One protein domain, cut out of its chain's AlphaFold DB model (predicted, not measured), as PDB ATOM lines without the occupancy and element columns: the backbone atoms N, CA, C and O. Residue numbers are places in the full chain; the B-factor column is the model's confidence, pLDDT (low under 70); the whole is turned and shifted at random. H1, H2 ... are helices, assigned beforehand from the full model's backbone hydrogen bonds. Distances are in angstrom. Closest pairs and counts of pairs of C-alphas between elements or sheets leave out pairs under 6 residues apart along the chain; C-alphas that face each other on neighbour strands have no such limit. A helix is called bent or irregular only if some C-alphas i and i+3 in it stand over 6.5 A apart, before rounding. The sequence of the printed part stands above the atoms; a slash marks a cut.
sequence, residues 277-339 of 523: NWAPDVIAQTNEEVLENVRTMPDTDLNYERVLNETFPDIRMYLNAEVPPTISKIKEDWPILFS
ATOM      1  N   ASN A 277      14.351  21.980  18.738       83.94
ATOM      2  CA  ASN A 277      14.339  20.584  19.184       83.94
ATOM      3  C   ASN A 277      12.931  19.961  19.083       83.94
ATOM      4  O   ASN A 277      12.391  19.416  20.043       83.94
ATOM      5  N   TRP A 278      12.261  20.147  17.940       85.44
ATOM      6  CA  TRP A 278      10.846  19.778  17.775       85.44
ATOM      7  C   TRP A 278      10.584  18.264  17.706       85.44
ATOM      8  O   TRP A 278       9.581  17.787  18.244       85.44
ATOM      9  N   ALA A 279      11.447  17.527  17.006       80.50
ATOM     10  CA  ALA A 279      11.381  16.072  16.897       80.50
ATOM     11  C   ALA A 279      12.535  15.463  17.699       80.50
ATOM     12  O   ALA A 279      13.633  16.012  17.640       80.50
ATOM     13  N   PRO A 280      12.307  14.362  18.427       76.31
ATOM     14  CA  PRO A 280      13.373  13.708  19.164       76.31
ATOM     15  C   PRO A 280      14.329  12.980  18.215       76.31
ATOM     16  O   PRO A 280      13.896  12.339  17.259       76.31
ATOM     17  N   ASP A 281      15.624  13.044  18.520       65.44
ATOM     18  CA  ASP A 281      16.678  12.354  17.760       65.44
ATOM     19  C   ASP A 281      16.772  10.851  18.091       65.44
ATOM     20  O   ASP A 281      17.423  10.085  17.380       65.44
ATOM     21  N   VAL A 282      16.125  10.420  19.178       68.00
ATOM     22  CA  VAL A 282      16.203   9.062  19.728       68.00
ATOM     23  C   VAL A 282      14.827   8.404  19.683       68.00
ATOM     24  O   VAL A 282      13.813   9.042  19.967       68.00
ATOM     25  N   ILE A 283      14.800   7.112  19.347       62.47
ATOM     26  CA  ILE A 283      13.591   6.291  19.435       62.47
ATOM     27  C   ILE A 283      13.331   6.005  20.916       62.47
ATOM     28  O   ILE A 283      14.143   5.373  21.590       62.47
ATOM     29  N   ALA A 284      12.205   6.518  21.390       60.69
ATOM     30  CA  ALA A 284      11.705   6.422  22.748       60.69
ATOM     31  C   ALA A 284      11.647   4.984  23.314       60.69
ATOM     32  O   ALA A 284      11.206   4.062  22.623       60.69
ATOM     33  N   GLN A 285      12.070   4.817  24.574       62.69
ATOM     34  CA  GLN A 285      11.973   3.579  25.368       62.69
ATOM     35  C   GLN A 285      11.855   3.910  26.868       62.69
ATOM     36  O   GLN A 285      12.698   3.501  27.669       62.69
ATOM     37  N   THR A 286      10.842   4.688  27.262       75.25
ATOM     38  CA  THR A 286      10.559   4.898  28.692       75.25
ATOM     39  C   THR A 286      10.206   3.557  29.356       75.25
ATOM     40  O   THR A 286       9.427   2.775  28.811       75.25
ATOM     41  N   ASN A 287      10.800   3.261  30.516       80.25
ATOM     42  CA  ASN A 287      10.512   2.044  31.282       80.25
ATOM     43  C   ASN A 287       9.319   2.248  32.246       80.25
ATOM     44  O   ASN A 287       8.896   3.375  32.504       80.25
ATOM     45  N   GLU A 288       8.783   1.157  32.799       81.81
ATOM     46  CA  GLU A 288       7.587   1.203  33.662       81.81
ATOM     47  C   GLU A 288       7.792   2.052  34.934       81.81
ATOM     48  O   GLU A 288       6.878   2.738  35.383       81.81
ATOM     49  N   GLU A 289       9.007   2.065  35.493       83.38
ATOM     50  CA  GLU A 289       9.351   2.863  36.680       83.38
ATOM     51  C   GLU A 289       9.229   4.371  36.409       83.38
ATOM     52  O   GLU A 289       8.665   5.122  37.206       83.38
ATOM     53  N   VAL A 290       9.735   4.832  35.264       84.69
ATOM     54  CA  VAL A 290       9.652   6.237  34.859       84.69
ATOM     55  C   VAL A 290       8.207   6.625  34.539       84.69
ATOM     56  O   VAL A 290       7.795   7.735  34.872       84.69
ATOM     57  N   LEU A 291       7.410   5.713  33.971       85.50
ATOM     58  CA  LEU A 291       5.991   5.959  33.702       85.50
ATOM     59  C   LEU A 291       5.165   6.130  34.989       85.50
ATOM     60  O   LEU A 291       4.260   6.963  35.032       85.50
ATOM     61  N   GLU A 292       5.493   5.406  36.058       86.81
ATOM     62  CA  GLU A 292       4.840   5.607  37.356       86.81
ATOM     63  C   GLU A 292       5.228   6.959  37.982       86.81
ATOM     64  O   GLU A 292       4.375   7.688  38.502       86.81
ATOM     65  N   ASN A 293       6.496   7.362  37.838       88.00
ATOM     66  CA  ASN A 293       6.964   8.683  38.263       88.00
ATOM     67  C   ASN A 293       6.258   9.820  37.506       88.00
ATOM     68  O   ASN A 293       5.902  10.828  38.111       88.00
ATOM     69  N   VAL A 294       5.982   9.655  36.207       88.38
ATOM     70  CA  VAL A 294       5.201  10.623  35.408       88.38
ATOM     71  C   VAL A 294       3.828  10.907  36.024       88.38
ATOM     72  O   VAL A 294       3.326  12.023  35.898       88.38
ATOM     73  N   ARG A 295       3.215   9.926  36.693       88.12
ATOM     74  CA  ARG A 295       1.859  10.048  37.249       88.12
ATOM     75  C   ARG A 295       1.813  10.702  38.622       88.12
ATOM     76  O   ARG A 295       0.831  11.372  38.932       88.12
ATOM     77  N   THR A 296       2.829  10.478  39.450       87.19
ATOM     78  CA  THR A 296       2.744  10.743  40.897       87.19
ATOM     79  C   THR A 296       3.818  11.686  41.432       87.19
ATOM     80  O   THR A 296       3.664  12.209  42.536       87.19
ATOM     81  N   MET A 297       4.893  11.939  40.677       89.81
ATOM     82  CA  MET A 297       6.040  12.698  41.174       89.81
ATOM     83  C   MET A 297       5.731  14.202  41.292       89.81
ATOM     84  O   MET A 297       5.336  14.827  40.300       89.81
ATOM     85  N   PRO A 298       5.959  14.821  42.466       89.62
ATOM     86  CA  PRO A 298       5.821  16.263  42.629       89.62
ATOM     87  C   PRO A 298       6.967  17.009  41.933       89.62
ATOM     88  O   PRO A 298       8.090  16.516  41.832       89.62
ATOM     89  N   ASP A 299       6.715  18.243  41.500       87.50
ATOM     90  CA  ASP A 299       7.709  19.076  40.808       87.50
ATOM     91  C   ASP A 299       8.879  19.544  41.698       87.50
ATOM     92  O   ASP A 299       9.920  19.990  41.195       87.50
ATOM     93  N   THR A 300       8.741  19.384  43.015       89.50
ATOM     94  CA  THR A 300       9.778  19.611  44.030       89.50
ATOM     95  C   THR A 300      10.774  18.459  44.165       89.50
ATOM     96  O   THR A 300      11.812  18.643  44.803       89.50
ATOM     97  N   ASP A 301      10.506  17.293  43.565       92.25
ATOM     98  CA  ASP A 301      11.408  16.143  43.633       92.25
ATOM     99  C   ASP A 301      12.751  16.444  42.943       92.25
ATOM    100  O   ASP A 301      12.817  17.066  41.876       92.25
ATOM    101  N   LEU A 302      13.849  15.979  43.542       90.06
ATOM    102  CA  LEU A 302      15.200  16.158  43.004       90.06
ATOM    103  C   LEU A 302      15.401  15.415  41.674       90.06
ATOM    104  O   LEU A 302      16.195  15.849  40.841       90.06
ATOM    105  N   ASN A 303      14.672  14.320  41.450       90.62
ATOM    106  CA  ASN A 303      14.707  13.532  40.220       90.62
ATOM    107  C   ASN A 303      13.736  14.043  39.148       90.62
ATOM    108  O   ASN A 303      13.713  13.485  38.049       90.62
ATOM    109  N   TYR A 304      12.958  15.098  39.415       91.94
ATOM    110  CA  TYR A 304      11.923  15.574  38.496       91.94
ATOM    111  C   TYR A 304      12.474  15.896  37.102       91.94
ATOM    112  O   TYR A 304      11.967  15.417  36.092       91.94
ATOM    113  N   GLU A 305      13.584  16.635  37.026       92.25
ATOM    114  CA  GLU A 305      14.214  16.973  35.743       92.25
ATOM    115  C   GLU A 305      14.810  15.759  35.021       92.25
ATOM    116  O   GLU A 305      14.860  15.746  33.788       92.25
ATOM    117  N   ARG A 306      15.239  14.723  35.756       91.94
ATOM    118  CA  ARG A 306      15.678  13.455  35.155       91.94
ATOM    119  C   ARG A 306      14.507  12.799  34.427       91.94
ATOM    120  O   ARG A 306      14.643  12.475  33.250       91.94
ATOM    121  N   VAL A 307      13.352  12.700  35.088       92.62
ATOM    122  CA  VAL A 307      12.120  12.148  34.501       92.62
ATOM    123  C   VAL A 307      11.686  12.959  33.277       92.62
ATOM    124  O   VAL A 307      11.375  12.371  32.243       92.62
ATOM    125  N   LEU A 308      11.738  14.296  33.332       93.69
ATOM    126  CA  LEU A 308      11.435  15.142  32.167       93.69
ATOM    127  C   LEU A 308      12.370  14.866  30.979       93.69
ATOM    128  O   LEU A 308      11.913  14.783  29.841       93.69
ATOM    129  N   ASN A 309      13.675  14.703  31.221       91.25
ATOM    130  CA  ASN A 309      14.630  14.386  30.155       91.25
ATOM    131  C   ASN A 309      14.377  13.005  29.543       91.25
ATOM    132  O   ASN A 309      14.400  12.881  28.320       91.25
ATOM    133  N   GLU A 310      14.145  11.990  30.375       90.81
ATOM    134  CA  GLU A 310      13.928  10.608  29.933       90.81
ATOM    135  C   GLU A 310      12.625  10.459  29.138       90.81
ATOM    136  O   GLU A 310      12.597   9.754  28.135       90.81
ATOM    137  N   THR A 311      11.576  11.188  29.525       91.81
ATOM    138  CA  THR A 311      10.241  11.109  28.904       91.81
ATOM    139  C   THR A 311      10.039  12.077  27.741       91.81
ATOM    140  O   THR A 311       9.076  11.947  26.980       91.81
ATOM    141  N   PHE A 312      10.938  13.050  27.556       92.06
ATOM    142  CA  PHE A 312      10.831  14.036  26.482       92.06
ATOM    143  C   PHE A 312      10.651  13.399  25.090       92.06
ATOM    144  O   PHE A 312       9.743  13.837  24.375       92.06
ATOM    145  N   PRO A 313      11.429  12.374  24.675       90.31
ATOM    146  CA  PRO A 313      11.233  11.728  23.378       90.31
ATOM    147  C   PRO A 313       9.844  11.106  23.212       90.31
ATOM    148  O   PRO A 313       9.191  11.359  22.197       90.31
ATOM    149  N   ASP A 314       9.364  10.369  24.215       90.44
ATOM    150  CA  ASP A 314       8.039   9.736  24.223       90.44
ATOM    151  C   ASP A 314       6.916  10.769  24.089       90.44
ATOM    152  O   ASP A 314       6.079  10.678  23.186       90.44
ATOM    153  N   ILE A 315       6.950  11.820  24.915       92.06
ATOM    154  CA  ILE A 315       5.981  12.922  24.882       92.06
ATOM    155  C   ILE A 315       5.974  13.593  23.502       92.06
ATOM    156  O   ILE A 315       4.920  13.970  22.979       92.06
ATOM    157  N   ARG A 316       7.142  13.763  22.869       91.81
ATOM    158  CA  ARG A 316       7.230  14.363  21.530       91.81
ATOM    159  C   ARG A 316       6.740  13.454  20.432       91.81
ATOM    160  O   ARG A 316       6.010  13.946  19.576       91.81
ATOM    161  N   MET A 317       7.039  12.164  20.472       87.81
ATOM    162  CA  MET A 317       6.452  11.212  19.532       87.81
ATOM    163  C   MET A 317       4.925  11.179  19.653       87.81
ATOM    164  O   MET A 317       4.233  11.288  18.642       87.81
ATOM    165  N   TYR A 318       4.409  11.133  20.882       90.44
ATOM    166  CA  TYR A 318       2.979  11.114  21.178       90.44
ATOM    167  C   TYR A 318       2.250  12.365  20.659       90.44
ATOM    168  O   TYR A 318       1.274  12.280  19.917       90.44
ATOM    169  N   LEU A 319       2.761  13.554  20.978       91.69
ATOM    170  CA  LEU A 319       2.146  14.827  20.585       91.69
ATOM    171  C   LEU A 319       2.365  15.201  19.104       91.69
ATOM    172  O   LEU A 319       1.619  16.021  18.562       91.69
ATOM    173  N   ASN A 320       3.396  14.654  18.453       88.62
ATOM    174  CA  ASN A 320       3.676  14.873  17.027       88.62
ATOM    175  C   ASN A 320       2.987  13.837  16.121       88.62
ATOM    176  O   ASN A 320       3.204  13.868  14.905       88.62
ATOM    177  N   ALA A 321       2.173  12.940  16.687       85.56
ATOM    178  CA  ALA A 321       1.414  11.947  15.940       85.56
ATOM    179  C   ALA A 321       0.539  12.586  14.844       85.56
ATOM    180  O   ALA A 321       0.122  13.747  14.921       85.56
ATOM    181  N   GLU A 322       0.245  11.814  13.793       76.44
ATOM    182  CA  GLU A 322      -0.544  12.296  12.653       76.44
ATOM    183  C   GLU A 322      -1.931  12.804  13.081       76.44
ATOM    184  O   GLU A 322      -2.404  13.841  12.591       76.44
ATOM    185  N   VAL A 323      -2.534  12.112  14.047       79.38
ATOM    186  CA  VAL A 323      -3.721  12.548  14.775       79.38
ATOM    187  C   VAL A 323      -3.266  13.045  16.150       79.38
ATOM    188  O   VAL A 323      -2.853  12.228  16.969       79.38
ATOM    189  N   PRO A 324      -3.299  14.365  16.407       81.81
ATOM    190  CA  PRO A 324      -2.923  14.901  17.705       81.81
ATOM    191  C   PRO A 324      -3.878  14.400  18.800       81.81
ATOM    192  O   PRO A 324      -5.090  14.381  18.564       81.81
ATOM    193  N   PRO A 325      -3.365  14.030  19.982       90.06
ATOM    194  CA  PRO A 325      -4.196  13.673  21.126       90.06
ATOM    195  C   PRO A 325      -4.941  14.905  21.666       90.06
ATOM    196  O   PRO A 325      -4.472  16.037  21.530       90.06
ATOM    197  N   THR A 326      -6.100  14.679  22.287       91.69
ATOM    198  CA  THR A 326      -6.880  15.744  22.939       91.69
ATOM    199  C   THR A 326      -6.219  16.173  24.246       91.69
ATOM    200  O   THR A 326      -5.523  15.379  24.882       91.69
ATOM    201  N   ILE A 327      -6.472  17.402  24.708       93.00
ATOM    202  CA  ILE A 327      -5.939  17.885  25.997       93.00
ATOM    203  C   ILE A 327      -6.313  16.960  27.155       93.00
ATOM    204  O   ILE A 327      -5.467  16.678  28.001       93.00
ATOM    205  N   SER A 328      -7.551  16.465  27.179       91.94
ATOM    206  CA  SER A 328      -8.009  15.525  28.207       91.94
ATOM    207  C   SER A 328      -7.152  14.256  28.221       91.94
ATOM    208  O   SER A 328      -6.644  13.861  29.270       91.94
ATOM    209  N   LYS A 329      -6.874  13.682  27.042       94.44
ATOM    210  CA  LYS A 329      -6.067  12.466  26.935       94.44
ATOM    211  C   LYS A 329      -4.590  12.707  27.267       94.44
ATOM    212  O   LYS A 329      -3.975  11.886  27.935       94.44
ATOM    213  N   ILE A 330      -4.039  13.868  26.901       95.06
ATOM    214  CA  ILE A 330      -2.670  14.251  27.290       95.06
ATOM    215  C   ILE A 330      -2.555  14.379  28.814       95.06
ATOM    216  O   ILE A 330      -1.551  13.962  29.378       95.06
ATOM    217  N   LYS A 331      -3.558  14.945  29.493       93.38
ATOM    218  CA  LYS A 331      -3.556  15.053  30.960       93.38
ATOM    219  C   LYS A 331      -3.631  13.702  31.659       93.38
ATOM    220  O   LYS A 331      -3.064  13.562  32.733       93.38
ATOM    221  N   GLU A 332      -4.343  12.749  31.070       93.19
ATOM    222  CA  GLU A 332      -4.431  11.381  31.576       93.19
ATOM    223  C   GLU A 332      -3.103  10.634  31.385       93.19
ATOM    224  O   GLU A 332      -2.579  10.048  32.329       93.19
ATOM    225  N   ASP A 333      -2.542  10.685  30.174       92.94
ATOM    226  CA  ASP A 333      -1.377   9.881  29.798       92.94
ATOM    227  C   ASP A 333      -0.051  10.503  30.283       92.94
ATOM    228  O   ASP A 333       0.870   9.786  30.669       92.94
ATOM    229  N   TRP A 334       0.046  11.838  30.286       94.25
ATOM    230  CA  TRP A 334       1.252  12.610  30.615       94.25
ATOM    231  C   TRP A 334       0.951  13.798  31.550       94.25
ATOM    232  O   TRP A 334       1.247  14.949  31.203       94.25
ATOM    233  N   PRO A 335       0.392  13.571  32.756       92.94
ATOM    234  CA  PRO A 335       0.030  14.647  33.685       92.94
ATOM    235  C   PRO A 335       1.225  15.537  34.058       92.94
ATOM    236  O   PRO A 335       1.066  16.751  34.209       92.94
ATOM    237  N   ILE A 336       2.436  14.964  34.109       92.75
ATOM    238  CA  ILE A 336       3.685  15.690  34.370       92.75
ATOM    239  C   ILE A 336       3.907  16.875  33.419       92.75
ATOM    240  O   ILE A 336       4.531  17.857  33.813       92.75
ATOM    241  N   LEU A 337       3.388  16.822  32.183       94.69
ATOM    242  CA  LEU A 337       3.561  17.876  31.179       94.69
ATOM    243  C   LEU A 337       2.957  19.210  31.628       94.69
ATOM    244  O   LEU A 337       3.390  20.269  31.178       94.69
ATOM    245  N   PHE A 338       1.948  19.156  32.499       93.81
ATOM    246  CA  PHE A 338       1.179  20.319  32.904       93.81
ATOM    247  C   PHE A 338       1.593  20.893  34.256       93.81
ATOM    248  O   PHE A 338       0.900  21.781  34.721       93.81
ATOM    249  N   SER A 339       2.698  20.504  34.899       93.12
ATOM    250  CA  SER A 339       3.195  21.302  36.039       93.12
ATOM    251  C   SER A 339       3.817  22.621  35.555       93.12
ATOM    252  O   SER A 339       4.352  22.691  34.445       93.12
TER     253      SER A 339
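AT A GLANCE: This is residues 277 to 339 of the 523 residues of an uncharacterized protein of Callosobruchus maculatus (UniProt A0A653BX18). The longest helix, H2, is kinked and makes one side of a small helical ring; H1 crosses it near residues 307 to 311, and after H2 the chain folds back so that the short helices H3 and H4 lie across from it. H1 joins the two sides, touching both H2 and H4, while the stretch 277 to 287, with no named element, passes beside H2 before it enters H1. The printed part has 63 residues with four named helices, in the order H1, H2, H3, H4, and no named strand; its class is all helix. It is compact, with a radius of gyration of the C-alphas of 11.5 A, and its outline is rounded, 34 by 27 by 21 A.

IN THESE COORDINATES: H2 runs from Tyr 304, with its C-alpha at (11.923, 15.574, 38.496), to Leu 319, 16 residues and 20.4 A long. It has a kink of 50 degrees near residue 311 and is irregular: C-alphas 310 and 313 are 7.2 A apart, against about 5 A in a regular helix. H1, residues 288 to 296, begins with C-alpha 288 at (7.587, 1.203, 33.662) and is 12.9 A long. H3 is residues 327 to 333, 10.0 A long. H4, residues 335 to 338, is 5.8 A long and ends with C-alpha 338 at (1.179, 20.319, 32.904).

HOW THE PARTS SIT: H2 touches H1 with residues 307 to 311 alone, and the closest C-alphas are those of Val 290 and Val 307, 6.4 A apart. The lines of H1 and H2 are about perpendicular, at 81 degrees. H1 also touches H4, where the closest C-alphas, those of Val 294 and Ile 336, are 5.4 A apart. H3 and H4 are close but not clearly touching, with the C-alphas of Lys 331 and Phe 338 the closest at 7.3 A. H2 and H3 are near each other, their closest C-alphas 8.3 A apart. H2 and H4 are also near each other, with 8 pairs of C-alphas within 10 A, and so are H1 and H3, with 5 pairs. In H3 every O i to N i+4 pair is within hydrogen-bond range; in H1 it is 4 of 5 and in H2 10 of 12, and H4 is too short for such a pair.

THE WHOLE: The two C-alphas farthest apart are those of Leu 302 and Glu 322, at 34.4 A. The printed part, residues 277 to 339, has no cut. The link from H3 to H4 is tight, with 1 residue; those from H1 to H2 and from H2 to H3 are short, with 7 residues each. The mean pLDDT of the printed part is 86.9, and residues 281 to 285 are under 70.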